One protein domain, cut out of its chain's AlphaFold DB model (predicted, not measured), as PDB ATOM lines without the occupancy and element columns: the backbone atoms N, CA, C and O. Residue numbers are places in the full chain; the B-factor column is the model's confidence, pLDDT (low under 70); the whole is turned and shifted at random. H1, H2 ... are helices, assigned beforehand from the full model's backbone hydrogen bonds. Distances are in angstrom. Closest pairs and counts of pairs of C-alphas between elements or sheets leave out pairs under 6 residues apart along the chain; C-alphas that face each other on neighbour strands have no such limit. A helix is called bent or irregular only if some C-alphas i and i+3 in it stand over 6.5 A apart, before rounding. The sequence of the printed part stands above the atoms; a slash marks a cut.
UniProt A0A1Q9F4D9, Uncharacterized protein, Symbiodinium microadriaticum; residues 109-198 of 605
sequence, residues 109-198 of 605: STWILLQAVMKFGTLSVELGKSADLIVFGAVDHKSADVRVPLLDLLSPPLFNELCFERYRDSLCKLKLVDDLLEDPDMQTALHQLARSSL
ATOM      1  N   SER A 109      57.857 -63.091   5.545       67.31
ATOM      2  CA  SER A 109      57.533 -63.459   6.922       67.31
ATOM      3  C   SER A 109      58.352 -64.659   7.437       67.31
ATOM      4  O   SER A 109      58.944 -64.569   8.512       67.31
ATOM      5  N   THR A 110      58.482 -65.741   6.661       71.88
ATOM      6  CA  THR A 110      59.270 -66.942   6.982       71.88
ATOM      7  C   THR A 110      60.763 -66.640   7.021       71.88
ATOM      8  O   THR A 110      61.456 -67.113   7.922       71.88
ATOM      9  N   TRP A 111      61.264 -65.804   6.107       75.75
ATOM     10  CA  TRP A 111      62.666 -65.374   6.136       75.75
ATOM     11  C   TRP A 111      62.973 -64.496   7.346       75.75
ATOM     12  O   TRP A 111      63.977 -64.700   8.026       75.75
ATOM     13  N   ILE A 112      62.091 -63.539   7.651       77.62
ATOM     14  CA  ILE A 112      62.210 -62.695   8.843       77.62
ATOM     15  C   ILE A 112      62.143 -63.557  10.107       77.62
ATOM     16  O   ILE A 112      62.924 -63.326  11.028       77.62
ATOM     17  N   LEU A 113      61.273 -64.570  10.150       78.56
ATOM     18  CA  LEU A 113      61.187 -65.515  11.262       78.56
ATOM     19  C   LEU A 113      62.479 -66.333  11.400       78.56
ATOM     20  O   LEU A 113      62.996 -66.456  12.506       78.56
ATOM     21  N   LEU A 114      63.043 -66.832  10.296       77.25
ATOM     22  CA  LEU A 114      64.310 -67.567  10.291       77.25
ATOM     23  C   LEU A 114      65.469 -66.680  10.767       77.25
ATOM     24  O   LEU A 114      66.213 -67.058  11.668       77.25
ATOM     25  N   GLN A 115      65.582 -65.463  10.230       78.19
ATOM     26  CA  GLN A 115      66.570 -64.465  10.649       78.19
ATOM     27  C   GLN A 115      66.400 -64.079  12.121       78.19
ATOM     28  O   GLN A 115      67.391 -63.916  12.834       78.19
ATOM     29  N   ALA A 116      65.163 -63.965  12.605       78.88
ATOM     30  CA  ALA A 116      64.883 -63.737  14.014       78.88
ATOM     31  C   ALA A 116      65.350 -64.931  14.858       78.88
ATOM     32  O   ALA A 116      66.105 -64.733  15.805       78.88
ATOM     33  N   VAL A 117      64.994 -66.167  14.496       79.50
ATOM     34  CA  VAL A 117      65.437 -67.384  15.200       79.50
ATOM     35  C   VAL A 117      66.963 -67.487  15.225       79.50
ATOM     36  O   VAL A 117      67.537 -67.758  16.280       79.50
ATOM     37  N   MET A 118      67.638 -67.187  14.112       78.69
ATOM     38  CA  MET A 118      69.099 -67.186  14.035       78.69
ATOM     39  C   MET A 118      69.735 -66.110  14.920       78.69
ATOM     40  O   MET A 118      70.673 -66.401  15.664       78.69
ATOM     41  N   LYS A 119      69.196 -64.884  14.905       78.38
ATOM     42  CA  LYS A 119      69.686 -63.775  15.741       78.38
ATOM     43  C   LYS A 119      69.410 -63.985  17.230       78.38
ATOM     44  O   LYS A 119      70.250 -63.631  18.054       78.38
ATOM     45  N   PHE A 120      68.267 -64.566  17.593       76.81
ATOM     46  CA  PHE A 120      67.902 -64.818  18.989       76.81
ATOM     47  C   PHE A 120      68.567 -66.073  19.567       76.81
ATOM     48  O   PHE A 120      68.783 -66.133  20.777       76.81
ATOM     49  N   GLY A 121      68.921 -67.050  18.729       77.06
ATOM     50  CA  GLY A 121      69.519 -68.318  19.147       77.06
ATOM     51  C   GLY A 121      71.004 -68.263  19.518       77.06
ATOM     52  O   GLY A 121      71.556 -69.296  19.890       77.06
ATOM     53  N   THR A 122      71.679 -67.107  19.418       78.50
ATOM     54  CA  THR A 122      73.154 -66.994  19.548       78.50
ATOM     55  C   THR A 122      73.899 -68.045  18.715       78.50
ATOM     56  O   THR A 122      74.920 -68.590  19.130       78.50
ATOM     57  N   LEU A 123      73.349 -68.374  17.545       78.31
ATOM     58  CA  LEU A 123      73.954 -69.334  16.637       78.31
ATOM     59  C   LEU A 123      75.291 -68.783  16.144       78.31
ATOM     60  O   LEU A 123      75.424 -67.581  15.898       78.31
ATOM     61  N   SER A 124      76.298 -69.652  16.031       81.19
ATOM     62  CA  SER A 124      77.582 -69.225  15.482       81.19
ATOM     63  C   SER A 124      77.372 -68.719  14.052       81.19
ATOM     64  O   SER A 124      76.496 -69.198  13.326       81.19
ATOM     65  N   VAL A 125      78.195 -67.757  13.637       77.88
ATOM     66  CA  VAL A 125      78.161 -67.196  12.278       77.88
ATOM     67  C   VAL A 125      78.282 -68.297  11.214       77.88
ATOM     68  O   VAL A 125      77.716 -68.171  10.133       77.88
ATOM     69  N   GLU A 126      78.976 -69.395  11.520       74.00
ATOM     70  CA  GLU A 126      79.119 -70.544  10.622       74.00
ATOM     71  C   GLU A 126      77.824 -71.350  10.487       74.00
ATOM     72  O   GLU A 126      77.444 -71.692   9.367       74.00
ATOM     73  N   LEU A 127      77.096 -71.589  11.587       76.38
ATOM     74  CA  LEU A 127      75.805 -72.278  11.513       76.38
ATOM     75  C   LEU A 127      74.750 -71.420  10.806       76.38
ATOM     76  O   LEU A 127      73.918 -71.961  10.086       76.38
ATOM     77  N   GLY A 128      74.812 -70.094  10.972       78.50
ATOM     78  CA  GLY A 128      73.957 -69.158  10.238       78.50
ATOM     79  C   GLY A 128      74.187 -69.228   8.728       78.50
ATOM     80  O   GLY A 128      73.236 -69.365   7.971       78.50
ATOM     81  N   LYS A 129      75.454 -69.243   8.289       77.38
ATOM     82  CA  LYS A 129      75.798 -69.395   6.864       77.38
ATOM     83  C   LYS A 129      75.350 -70.736   6.285       77.38
ATOM     84  O   LYS A 129      74.861 -70.769   5.162       77.38
ATOM     85  N   SER A 130      75.519 -71.829   7.032       74.12
ATOM     86  CA  SER A 130      75.068 -73.161   6.606       74.12
ATOM     87  C   SER A 130      73.539 -73.236   6.525       74.12
ATOM     88  O   SER A 130      73.008 -73.713   5.526       74.12
ATOM     89  N   ALA A 131      72.826 -72.680   7.510       78.25
ATOM     90  CA  ALA A 131      71.369 -72.600   7.494       78.25
ATOM     91  C   ALA A 131      70.848 -71.756   6.322       78.25
ATOM     92  O   ALA A 131      69.914 -72.184   5.653       78.25
ATOM     93  N   ASP A 132      71.479 -70.613   6.033       76.00
ATOM     94  CA  ASP A 132      71.147 -69.796   4.863       76.00
ATOM     95  C   ASP A 132      71.318 -70.610   3.571       76.00
ATOM     96  O   ASP A 132      70.394 -70.674   2.764       76.00
ATOM     97  N   LEU A 133      72.451 -71.303   3.400       71.69
ATOM     98  CA  LEU A 133      72.724 -72.129   2.216       71.69
ATOM     99  C   LEU A 133      71.701 -73.260   2.035       71.69
ATOM    100  O   LEU A 133      71.220 -73.488   0.926       71.69
ATOM    101  N   ILE A 134      71.349 -73.950   3.124       74.12
ATOM    102  CA  ILE A 134      70.364 -75.038   3.108       74.12
ATOM    103  C   ILE A 134      68.972 -74.494   2.790       74.12
ATOM    104  O   ILE A 134      68.241 -75.116   2.027       74.12
ATOM    105  N   VAL A 135      68.594 -73.342   3.351       75.19
ATOM    106  CA  VAL A 135      67.282 -72.736   3.104       75.19
ATOM    107  C   VAL A 135      67.176 -72.241   1.668       75.19
ATOM    108  O   VAL A 135      66.197 -72.577   1.014       75.19
ATOM    109  N   PHE A 136      68.179 -71.536   1.139       70.75
ATOM    110  CA  PHE A 136      68.175 -71.118  -0.266       70.75
ATOM    111  C   PHE A 136      68.107 -72.324  -1.210       70.75
ATOM    112  O   PHE A 136      67.215 -72.381  -2.051       70.75
ATOM    113  N   GLY A 137      68.940 -73.348  -0.991       65.56
ATOM    114  CA  GLY A 137      68.883 -74.575  -1.789       65.56
ATOM    115  C   GLY A 137      67.551 -75.325  -1.659       65.56
ATOM    116  O   GLY A 137      67.035 -75.865  -2.633       65.56
ATOM    117  N   ALA A 138      66.944 -75.356  -0.471       66.38
ATOM    118  CA  ALA A 138      65.650 -76.004  -0.265       66.38
ATOM    119  C   ALA A 138      64.484 -75.227  -0.892       66.38
ATOM    120  O   ALA A 138      63.500 -75.849  -1.297       66.38
ATOM    121  N   VAL A 139      64.574 -73.897  -0.953       65.69
ATOM    122  CA  VAL A 139      63.513 -73.038  -1.479       65.69
ATOM    123  C   VAL A 139      63.546 -72.972  -3.005       65.69
ATOM    124  O   VAL A 139      62.484 -73.138  -3.606       65.69
ATOM    125  N   ASP A 140      64.726 -72.897  -3.629       60.19
ATOM    126  CA  ASP A 140      64.872 -72.966  -5.096       60.19
ATOM    127  C   ASP A 140      64.266 -74.258  -5.682       60.19
ATOM    128  O   ASP A 140      63.803 -74.292  -6.821       60.19
ATOM    129  N   HIS A 141      64.195 -75.330  -4.886       57.09
ATOM    130  CA  HIS A 141      63.593 -76.606  -5.285       57.09
ATOM    131  C   HIS A 141      62.113 -76.784  -4.899       57.09
ATOM    132  O   HIS A 141      61.511 -77.790  -5.286       57.09
ATOM    133  N   LYS A 142      61.513 -75.869  -4.122       57.12
ATOM    134  CA  LYS A 142      60.156 -76.038  -3.558       57.12
ATOM    135  C   LYS A 142      59.220 -74.839  -3.739       57.12
ATOM    136  O   LYS A 142      58.053 -74.946  -3.364       57.12
ATOM    137  N   SER A 143      59.672 -73.715  -4.296       49.56
ATOM    138  CA  SER A 143      58.938 -72.444  -4.183       49.56
ATOM    139  C   SER A 143      57.552 -72.430  -4.852       49.56
ATOM    140  O   SER A 143      56.633 -71.800  -4.325       49.56
ATOM    141  N   ALA A 144      57.334 -73.207  -5.919       52.03
ATOM    142  CA  ALA A 144      56.017 -73.317  -6.560       52.03
ATOM    143  C   ALA A 144      54.992 -74.152  -5.760       52.03
ATOM    144  O   ALA A 144      53.796 -73.879  -5.829       52.03
ATOM    145  N   ASP A 145      55.451 -75.134  -4.985       50.75
ATOM    146  CA  ASP A 145      54.606 -76.179  -4.382       50.75
ATOM    147  C   ASP A 145      54.143 -75.827  -2.953       50.75
ATOM    148  O   ASP A 145      53.155 -76.343  -2.441       50.75
ATOM    149  N   VAL A 146      54.849 -74.900  -2.293       50.97
ATOM    150  CA  VAL A 146      54.598 -74.509  -0.891       50.97
ATOM    151  C   VAL A 146      53.373 -73.599  -0.731       50.97
ATOM    152  O   VAL A 146      52.781 -73.564   0.346       50.97
ATOM    153  N   ARG A 147      52.979 -72.841  -1.766       42.31
ATOM    154  CA  ARG A 147      51.864 -71.868  -1.673       42.31
ATOM    155  C   ARG A 147      50.584 -72.309  -2.370       42.31
ATOM    156  O   ARG A 147      49.500 -71.935  -1.932       42.31
ATOM    157  N   VAL A 148      50.707 -73.089  -3.433       52.41
ATOM    158  CA  VAL A 148      49.600 -73.814  -4.048       52.41
ATOM    159  C   VAL A 148      50.126 -75.230  -4.159       52.41
ATOM    160  O   VAL A 148      51.096 -75.407  -4.895       52.41
ATOM    161  N   PRO A 149      49.570 -76.216  -3.439       65.00
ATOM    162  CA  PRO A 149      49.962 -77.596  -3.649       65.00
ATOM    163  C   PRO A 149      49.430 -78.001  -5.026       65.00
ATOM    164  O   PRO A 149      48.359 -78.585  -5.169       65.00
ATOM    165  N   LEU A 150      50.147 -77.598  -6.077       70.56
ATOM    166  CA  LEU A 150      49.820 -77.886  -7.471       70.56
ATOM    167  C   LEU A 150      49.742 -79.397  -7.662       70.56
ATOM    168  O   LEU A 150      48.923 -79.883  -8.433       70.56
ATOM    169  N   LEU A 151      50.545 -80.123  -6.887       73.06
ATOM    170  CA  LEU A 151      50.519 -81.568  -6.779       73.06
ATOM    171  C   LEU A 151      49.200 -82.129  -6.220       73.06
ATOM    172  O   LEU A 151      48.766 -83.177  -6.692       73.06
ATOM    173  N   ASP A 152      48.516 -81.423  -5.314       78.81
ATOM    174  CA  ASP A 152      47.202 -81.834  -4.787       78.81
ATOM    175  C   ASP A 152      46.058 -81.562  -5.784       78.81
ATOM    176  O   ASP A 152      44.977 -82.139  -5.663       78.81
ATOM    177  N   LEU A 153      46.282 -80.700  -6.786       84.56
ATOM    178  CA  LEU A 153      45.327 -80.442  -7.873       84.56
ATOM    179  C   LEU A 153      45.414 -81.479  -9.001       84.56
ATOM    180  O   LEU A 153      44.521 -81.541  -9.851       84.56
ATOM    181  N   LEU A 154      46.481 -82.279  -9.040       86.25
ATOM    182  CA  LEU A 154      46.655 -83.322 -10.042       86.25
ATOM    183  C   LEU A 154      45.825 -84.555  -9.687       86.25
ATOM    184  O   LEU A 154      45.672 -84.936  -8.526       86.25
ATOM    185  N   SER A 155      45.314 -85.233 -10.715       91.00
ATOM    186  CA  SER A 155      44.709 -86.545 -10.510       91.00
ATOM    187  C   SER A 155      45.766 -87.520  -9.962       91.00
ATOM    188  O   SER A 155      46.938 -87.421 -10.335       91.00
ATOM    189  N   PRO A 156      45.385 -88.502  -9.121       90.00
ATOM    190  CA  PRO A 156      46.321 -89.489  -8.588       90.00
ATOM    191  C   PRO A 156      47.260 -90.139  -9.624       90.00
ATOM    192  O   PRO A 156      48.443 -90.256  -9.307       90.00
ATOM    193  N   PRO A 157      46.819 -90.530 -10.842       88.75
ATOM    194  CA  PRO A 157      47.736 -91.080 -11.842       88.75
ATOM    195  C   PRO A 157      48.731 -90.046 -12.383       88.75
ATOM    196  O   PRO A 157      49.904 -90.370 -12.514       88.75
ATOM    197  N   LEU A 158      48.318 -88.797 -12.632       88.31
ATOM    198  CA  LEU A 158      49.240 -87.747 -13.095       88.31
ATOM    199  C   LEU A 158      50.250 -87.360 -12.015       88.31
ATOM    200  O   LEU A 158      51.416 -87.127 -12.312       88.31
ATOM    201  N   PHE A 159      49.811 -87.317 -10.759       88.31
ATOM    202  CA  PHE A 159      50.695 -87.082  -9.625       88.31
ATOM    203  C   PHE A 159      51.749 -88.192  -9.497       88.31
ATOM    204  O   PHE A 159      52.938 -87.914  -9.362       88.31
ATOM    205  N   ASN A 160      51.321 -89.452  -9.605       88.88
ATOM    206  CA  ASN A 160      52.199 -90.619  -9.580       88.88
ATOM    207  C   ASN A 160      53.206 -90.628 -10.748       88.88
ATOM    208  O   ASN A 160      54.374 -90.962 -10.539       88.88
ATOM    209  N   GLU A 161      52.771 -90.249 -11.952       91.06
ATOM    210  CA  GLU A 161      53.629 -90.111 -13.134       91.06
ATOM    211  C   GLU A 161      54.683 -89.022 -12.920       91.06
ATOM    212  O   GLU A 161      55.872 -89.253 -13.110       91.06
ATOM    213  N   LEU A 162      54.267 -87.853 -12.429       90.19
ATOM    214  CA  LEU A 162      55.159 -86.717 -12.202       90.19
ATOM    215  C   LEU A 162      56.170 -86.995 -11.079       90.19
ATOM    216  O   LEU A 162      57.346 -86.648 -11.205       90.19
ATOM    217  N   CYS A 163      55.749 -87.659  -9.997       87.56
ATOM    218  CA  CYS A 163      56.659 -88.128  -8.952       87.56
ATOM    219  C   CYS A 163      57.666 -89.147  -9.491       87.56
ATOM    220  O   CYS A 163      58.842 -89.071  -9.141       87.56
ATOM    221  N   PHE A 164      57.229 -90.089 -10.327       90.69
ATOM    222  CA  PHE A 164      58.130 -91.061 -10.937       90.69
ATOM    223  C   PHE A 164      59.124 -90.385 -11.879       90.69
ATOM    224  O   PHE A 164      60.322 -90.573 -11.698       90.69
ATOM    225  N   GLU A 165      58.665 -89.524 -12.788       89.94
ATOM    226  CA  GLU A 165      59.525 -88.803 -13.732       89.94
ATOM    227  C   GLU A 165      60.573 -87.949 -13.002       89.94
ATOM    228  O   GLU A 165      61.749 -87.963 -13.364       89.94
ATOM    229  N   ARG A 166      60.204 -87.305 -11.882       84.56
ATOM    230  CA  ARG A 166      61.143 -86.557 -11.024       84.56
ATOM    231  C   ARG A 166      62.311 -87.410 -10.518       84.56
ATOM    232  O   ARG A 166      63.411 -86.889 -10.333       84.56
ATOM    233  N   TYR A 167      62.083 -88.695 -10.253       87.62
ATOM    234  CA  TYR A 167      63.094 -89.606  -9.708       87.62
ATOM    235  C   TYR A 167      63.605 -90.637 -10.718       87.62
ATOM    236  O   TYR A 167      64.521 -91.394 -10.385       87.62
ATOM    237  N   ARG A 168      63.073 -90.651 -11.944       87.94
ATOM    238  CA  ARG A 168      63.333 -91.661 -12.973       87.94
ATOM    239  C   ARG A 168      64.817 -91.827 -13.250       87.94
ATOM    240  O   ARG A 168      65.337 -92.928 -13.124       87.94
ATOM    241  N   ASP A 169      65.532 -90.728 -13.469       82.50
ATOM    242  CA  ASP A 169      66.979 -90.750 -13.708       82.50
ATOM    243  C   ASP A 169      67.786 -91.363 -12.558       82.50
ATOM    244  O   ASP A 169      68.900 -91.850 -12.762       82.50
ATOM    245  N   SER A 170      67.297 -91.275 -11.322       84.12
ATOM    246  CA  SER A 170      67.967 -91.862 -10.155       84.12
ATOM    247  C   SER A 170      67.564 -93.319  -9.957       84.12
ATOM    248  O   SER A 170      68.406 -94.135  -9.586       84.12
ATOM    249  N   LEU A 171      66.305 -93.644 -10.247       87.06
ATOM    250  CA  LEU A 171      65.748 -94.986 -10.171       87.06
ATOM    251  C   LEU A 171      66.320 -95.906 -11.260       87.06
ATOM    252  O   LEU A 171      66.843 -96.956 -10.909       87.06
ATOM    253  N   CYS A 172      66.367 -95.481 -12.527       85.81
ATOM    254  CA  CYS A 172      66.940 -96.247 -13.649       85.81
ATOM    255  C   CYS A 172      68.439 -96.562 -13.490       85.81
ATOM    256  O   CYS A 172      68.989 -97.434 -14.145       85.81
ATOM    257  N   LYS A 173      69.158 -95.886 -12.584       80.06
ATOM    258  CA  LYS A 173      70.557 -96.253 -12.284       80.06
ATOM    259  C   LYS A 173      70.677 -97.535 -11.479       80.06
ATOM    260  O   LYS A 173      71.753 -98.135 -11.425       80.06
ATOM    261  N   LEU A 174      69.604 -97.926 -10.805       85.12
ATOM    262  CA  LEU A 174      69.518 -99.210 -10.145       85.12
ATOM    263  C   LEU A 174      69.180-100.225 -11.233       85.12
ATOM    264  O   LEU A 174      68.059-100.229 -11.722       85.12
ATOM    265  N   LYS A 175      70.125-101.104 -11.586       86.12
ATOM    266  CA  LYS A 175      69.891-102.167 -12.585       86.12
ATOM    267  C   LYS A 175      68.608-102.960 -12.320       86.12
ATOM    268  O   LYS A 175      67.897-103.297 -13.249       86.12
ATOM    269  N   LEU A 176      68.296-103.180 -11.039       88.06
ATOM    270  CA  LEU A 176      67.056-103.824 -10.616       88.06
ATOM    271  C   LEU A 176      65.814-103.082 -11.129       88.06
ATOM    272  O   LEU A 176      64.846-103.720 -11.492       88.06
ATOM    273  N   VAL A 177      65.817-101.750 -11.131       89.31
ATOM    274  CA  VAL A 177      64.664-100.963 -11.576       89.31
ATOM    275  C   VAL A 177      64.528-100.980 -13.094       89.31
ATOM    276  O   VAL A 177      63.402-101.033 -13.565       89.31
ATOM    277  N   ASP A 178      65.632-100.987 -13.846       87.44
ATOM    278  CA  ASP A 178      65.575-101.121 -15.309       87.44
ATOM    279  C   ASP A 178      64.887-102.431 -15.720       87.44
ATOM    280  O   ASP A 178      63.969-102.400 -16.537       87.44
ATOM    281  N   ASP A 179      65.232-103.550 -15.076       88.75
ATOM    282  CA  ASP A 179      64.582-104.845 -15.328       88.75
ATOM    283  C   ASP A 179      63.092-104.834 -14.918       88.75
ATOM    284  O   ASP A 179      62.253-105.484 -15.539       88.75
ATOM    285  N   LEU A 180      62.741-104.073 -13.874       88.94
ATOM    286  CA  LEU A 180      61.364-103.936 -13.388       88.94
ATOM    287  C   LEU A 180      60.508-102.976 -14.220       88.94
ATOM    288  O   LEU A 180      59.285-103.024 -14.124       88.94
ATOM    289  N   LEU A 181      61.113-102.100 -15.023       89.38
ATOM    290  CA  LEU A 181      60.375-101.166 -15.875       89.38
ATOM    291  C   LEU A 181      59.745-101.843 -17.091       89.38
ATOM    292  O   LEU A 181      58.803-101.289 -17.661       89.38
ATOM    293  N   GLU A 182      60.228-103.024 -17.476       91.38
ATOM    294  CA  GLU A 182      59.640-103.820 -18.558       91.38
ATOM    295  C   GLU A 182      58.310-104.479 -18.149       91.38
ATOM    296  O   GLU A 182      57.501-104.811 -19.017       91.38
ATOM    297  N   ASP A 183      58.046-104.618 -16.844       94.31
ATOM    298  CA  ASP A 183      56.826-105.220 -16.303       94.31
ATOM    299  C   ASP A 183      55.785-104.138 -15.914       94.31
ATOM    300  O   ASP A 183      56.029-103.336 -15.002       94.31
ATOM    301  N   PRO A 184      54.604-104.091 -16.566       89.75
ATOM    302  CA  PRO A 184      53.577-103.078 -16.304       89.75
ATOM    303  C   PRO A 184      53.015-103.121 -14.873       89.75
ATOM    304  O   PRO A 184      52.621-102.081 -14.334       89.75
ATOM    305  N   ASP A 185      53.011-104.284 -14.217       89.19
ATOM    306  CA  ASP A 185      52.543-104.390 -12.832       89.19
ATOM    307  C   ASP A 185      53.560-103.751 -11.870       89.19
ATOM    308  O   ASP A 185      53.198-103.076 -10.896       89.19
ATOM    309  N   MET A 186      54.850-103.868 -12.195       90.12
ATOM    310  CA  MET A 186      55.943-103.293 -11.411       90.12
ATOM    311  C   MET A 186      56.109-101.791 -11.645       90.12
ATOM    312  O   MET A 186      56.500-101.083 -10.716       90.12
ATOM    313  N   GLN A 187      55.709-101.266 -12.808       89.44
ATOM    314  CA  GLN A 187      55.598 -99.816 -13.018       89.44
ATOM    315  C   GLN A 187      54.679 -99.181 -11.970       89.44
ATOM    316  O   GLN A 187      55.059 -98.205 -11.321       89.44
ATOM    317  N   THR A 188      53.512 -99.777 -11.706       90.00
ATOM    318  CA  THR A 188      52.574 -99.267 -10.691       90.00
ATOM    319  C   THR A 188      53.207 -99.241  -9.293       90.00
ATOM    320  O   THR A 188      53.052 -98.263  -8.552       90.00
ATOM    321  N   ALA A 189      53.983-100.272  -8.946       92.25
ATOM    322  CA  ALA A 189      54.728-100.325  -7.691       92.25
ATOM    323  C   ALA A 189      55.844 -99.265  -7.623       92.25
ATOM    324  O   ALA A 189      56.026 -98.634  -6.580       92.25
ATOM    325  N   LEU A 190      56.555 -99.012  -8.728       92.50
ATOM    326  CA  LEU A 190      57.582 -97.968  -8.823       92.50
ATOM    327  C   LEU A 190      56.989 -96.564  -8.688       92.50
ATOM    328  O   LEU A 190      57.538 -95.743  -7.954       92.50
ATOM    329  N   HIS A 191      55.840 -96.300  -9.310       91.88
ATOM    330  CA  HIS A 191      55.087 -95.059  -9.120       91.88
ATOM    331  C   HIS A 191      54.671 -94.864  -7.658       91.88
ATOM    332  O   HIS A 191      54.815 -93.774  -7.095       91.88
ATOM    333  N   GLN A 192      54.192 -95.928  -7.007       90.81
ATOM    334  CA  GLN A 192      53.821 -95.884  -5.595       90.81
ATOM    335  C   GLN A 192      55.042 -95.679  -4.685       90.81
ATOM    336  O   GLN A 192      54.955 -94.935  -3.705       90.81
ATOM    337  N   LEU A 193      56.188 -96.279  -5.015       90.38
ATOM    338  CA  LEU A 193      57.456 -96.101  -4.307       90.38
ATOM    339  C   LEU A 193      57.989 -94.670  -4.459       90.38
ATOM    340  O   LEU A 193      58.336 -94.037  -3.461       90.38
ATOM    341  N   ALA A 194      57.975 -94.129  -5.679       89.62
ATOM    342  CA  ALA A 194      58.372 -92.755  -5.970       89.62
ATOM    343  C   ALA A 194      57.518 -91.731  -5.209       89.62
ATOM    344  O   ALA A 194      58.043 -90.744  -4.697       89.62
ATOM    345  N   ARG A 195      56.215 -91.993  -5.076       88.94
ATOM    346  CA  ARG A 195      55.289 -91.142  -4.325       88.94
ATOM    347  C   ARG A 195      55.462 -91.233  -2.808       88.94
ATOM    348  O   ARG A 195      55.435 -90.215  -2.127       88.94
ATOM    349  N   SER A 196      55.520 -92.449  -2.265       89.19
ATOM    350  CA  SER A 196      55.381 -92.686  -0.817       89.19
ATOM    351  C   SER A 196      56.705 -92.741  -0.063       89.19
ATOM    352  O   SER A 196      56.746 -92.442   1.128       89.19
ATOM    353  N   SER A 197      57.773 -93.163  -0.737       85.94
ATOM    354  CA  SER A 197      59.017 -93.572  -0.082       85.94
ATOM    355  C   SER A 197      60.202 -92.680  -0.442       85.94
ATOM    356  O   SER A 197      61.168 -92.625   0.318       85.94
ATOM    357  N   LEU A 198      60.142 -91.956  -1.566       86.88
ATOM    358  CA  LEU A 198      61.210 -91.046  -1.969       86.88
ATOM    359  C   LEU A 198      60.930 -89.622  -1.495       86.88
ATOM    360  O   LEU A 198      59.945 -88.987  -1.866       86.88
TER     361      LEU A 198
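This is residues 109 to 198 of the 605 residues of an uncharacterized protein of Symbiodinium microadriaticum (UniProt A0A1Q9F4D9). Two lobes of helices stand at the two ends of a long, flat model, joined by a thin strand-free stretch, residues 141 to 149, that stands free. One lobe is a loose pair, H2 with H1 folded back beside it; in the other, H6 crosses H4 at about a right angle, H5 makes a corner with H6, and the short H3 lies on the way in. The printed part has 90 residues with six named helices, H1 to H6 in order along the chain, and no named strand; the class is all helix. It is only just extended, close to loose, with a radius of gyration of the C-alphas of 18.6 A and spans of 55 by 31 by 16 A.

H2, residues 125 to 140, is 22.6 A from first to last C-alpha and begins at C-alpha 125 (78.161, -67.196, 12.278). Before it comes H1, residues 109 to 120, 16.0 A, from C-alpha 109 at (57.533, -63.459, 6.922). After it come H3, residues 150 to 153, 5.2 A, and H4, residues 156 to 171, 20.3 A. H5 is residues 175 to 181, 10.1 A. H6, residues 184 to 196, is 18.7 A and ends at C-alpha 196 (55.381, -92.686, -0.817).

H2 and H1 are close but not clearly touching, at a shallow tilt of 15 degrees, opposite ways; their closest C-alphas, of Gly 128 and Met 118, are 6.5 A apart. H2 is apart from H3, H4, H5 and H6. H3 is close to H4 but not clearly touching, the closest C-alphas being those of Leu 151 and Phe 159, 6.2 A. H4 has a kink of 37 degrees near residue 165 and is irregular, with C-alphas 166 and 169 7.7 A apart. Residues 160 to 167 of H4 touch residues 190 to 195 of H6, about perpendicular at 89 degrees; the closest C-alphas, of Phe 164 and Ala 194, are 5.3 A apart. H5 and H6 only just touch, with 3 pairs of C-alphas within 8 A, and only at the corner; the closest are those of Leu 181 and Gln 187, 5.7 A. Every O i to N i+4 pair is within hydrogen-bond range in H1, H2 and H5, against 10 of 12 in H4 and 7 of 9 in H6; H3 is too short for such a pair.

The C-alphas farthest apart, of Thr 122 and Asp 183, are 54.9 A apart. The printed part has no cut. No link is long; H2 to H3 is short and the others are tight. Residues 120 to 126 and 136 to 149 stand free, of which 136 to 140 belong to H2. Mean pLDDT of the printed part is 79.6, and it is under 70 at residue 109 and residues 137 to 149.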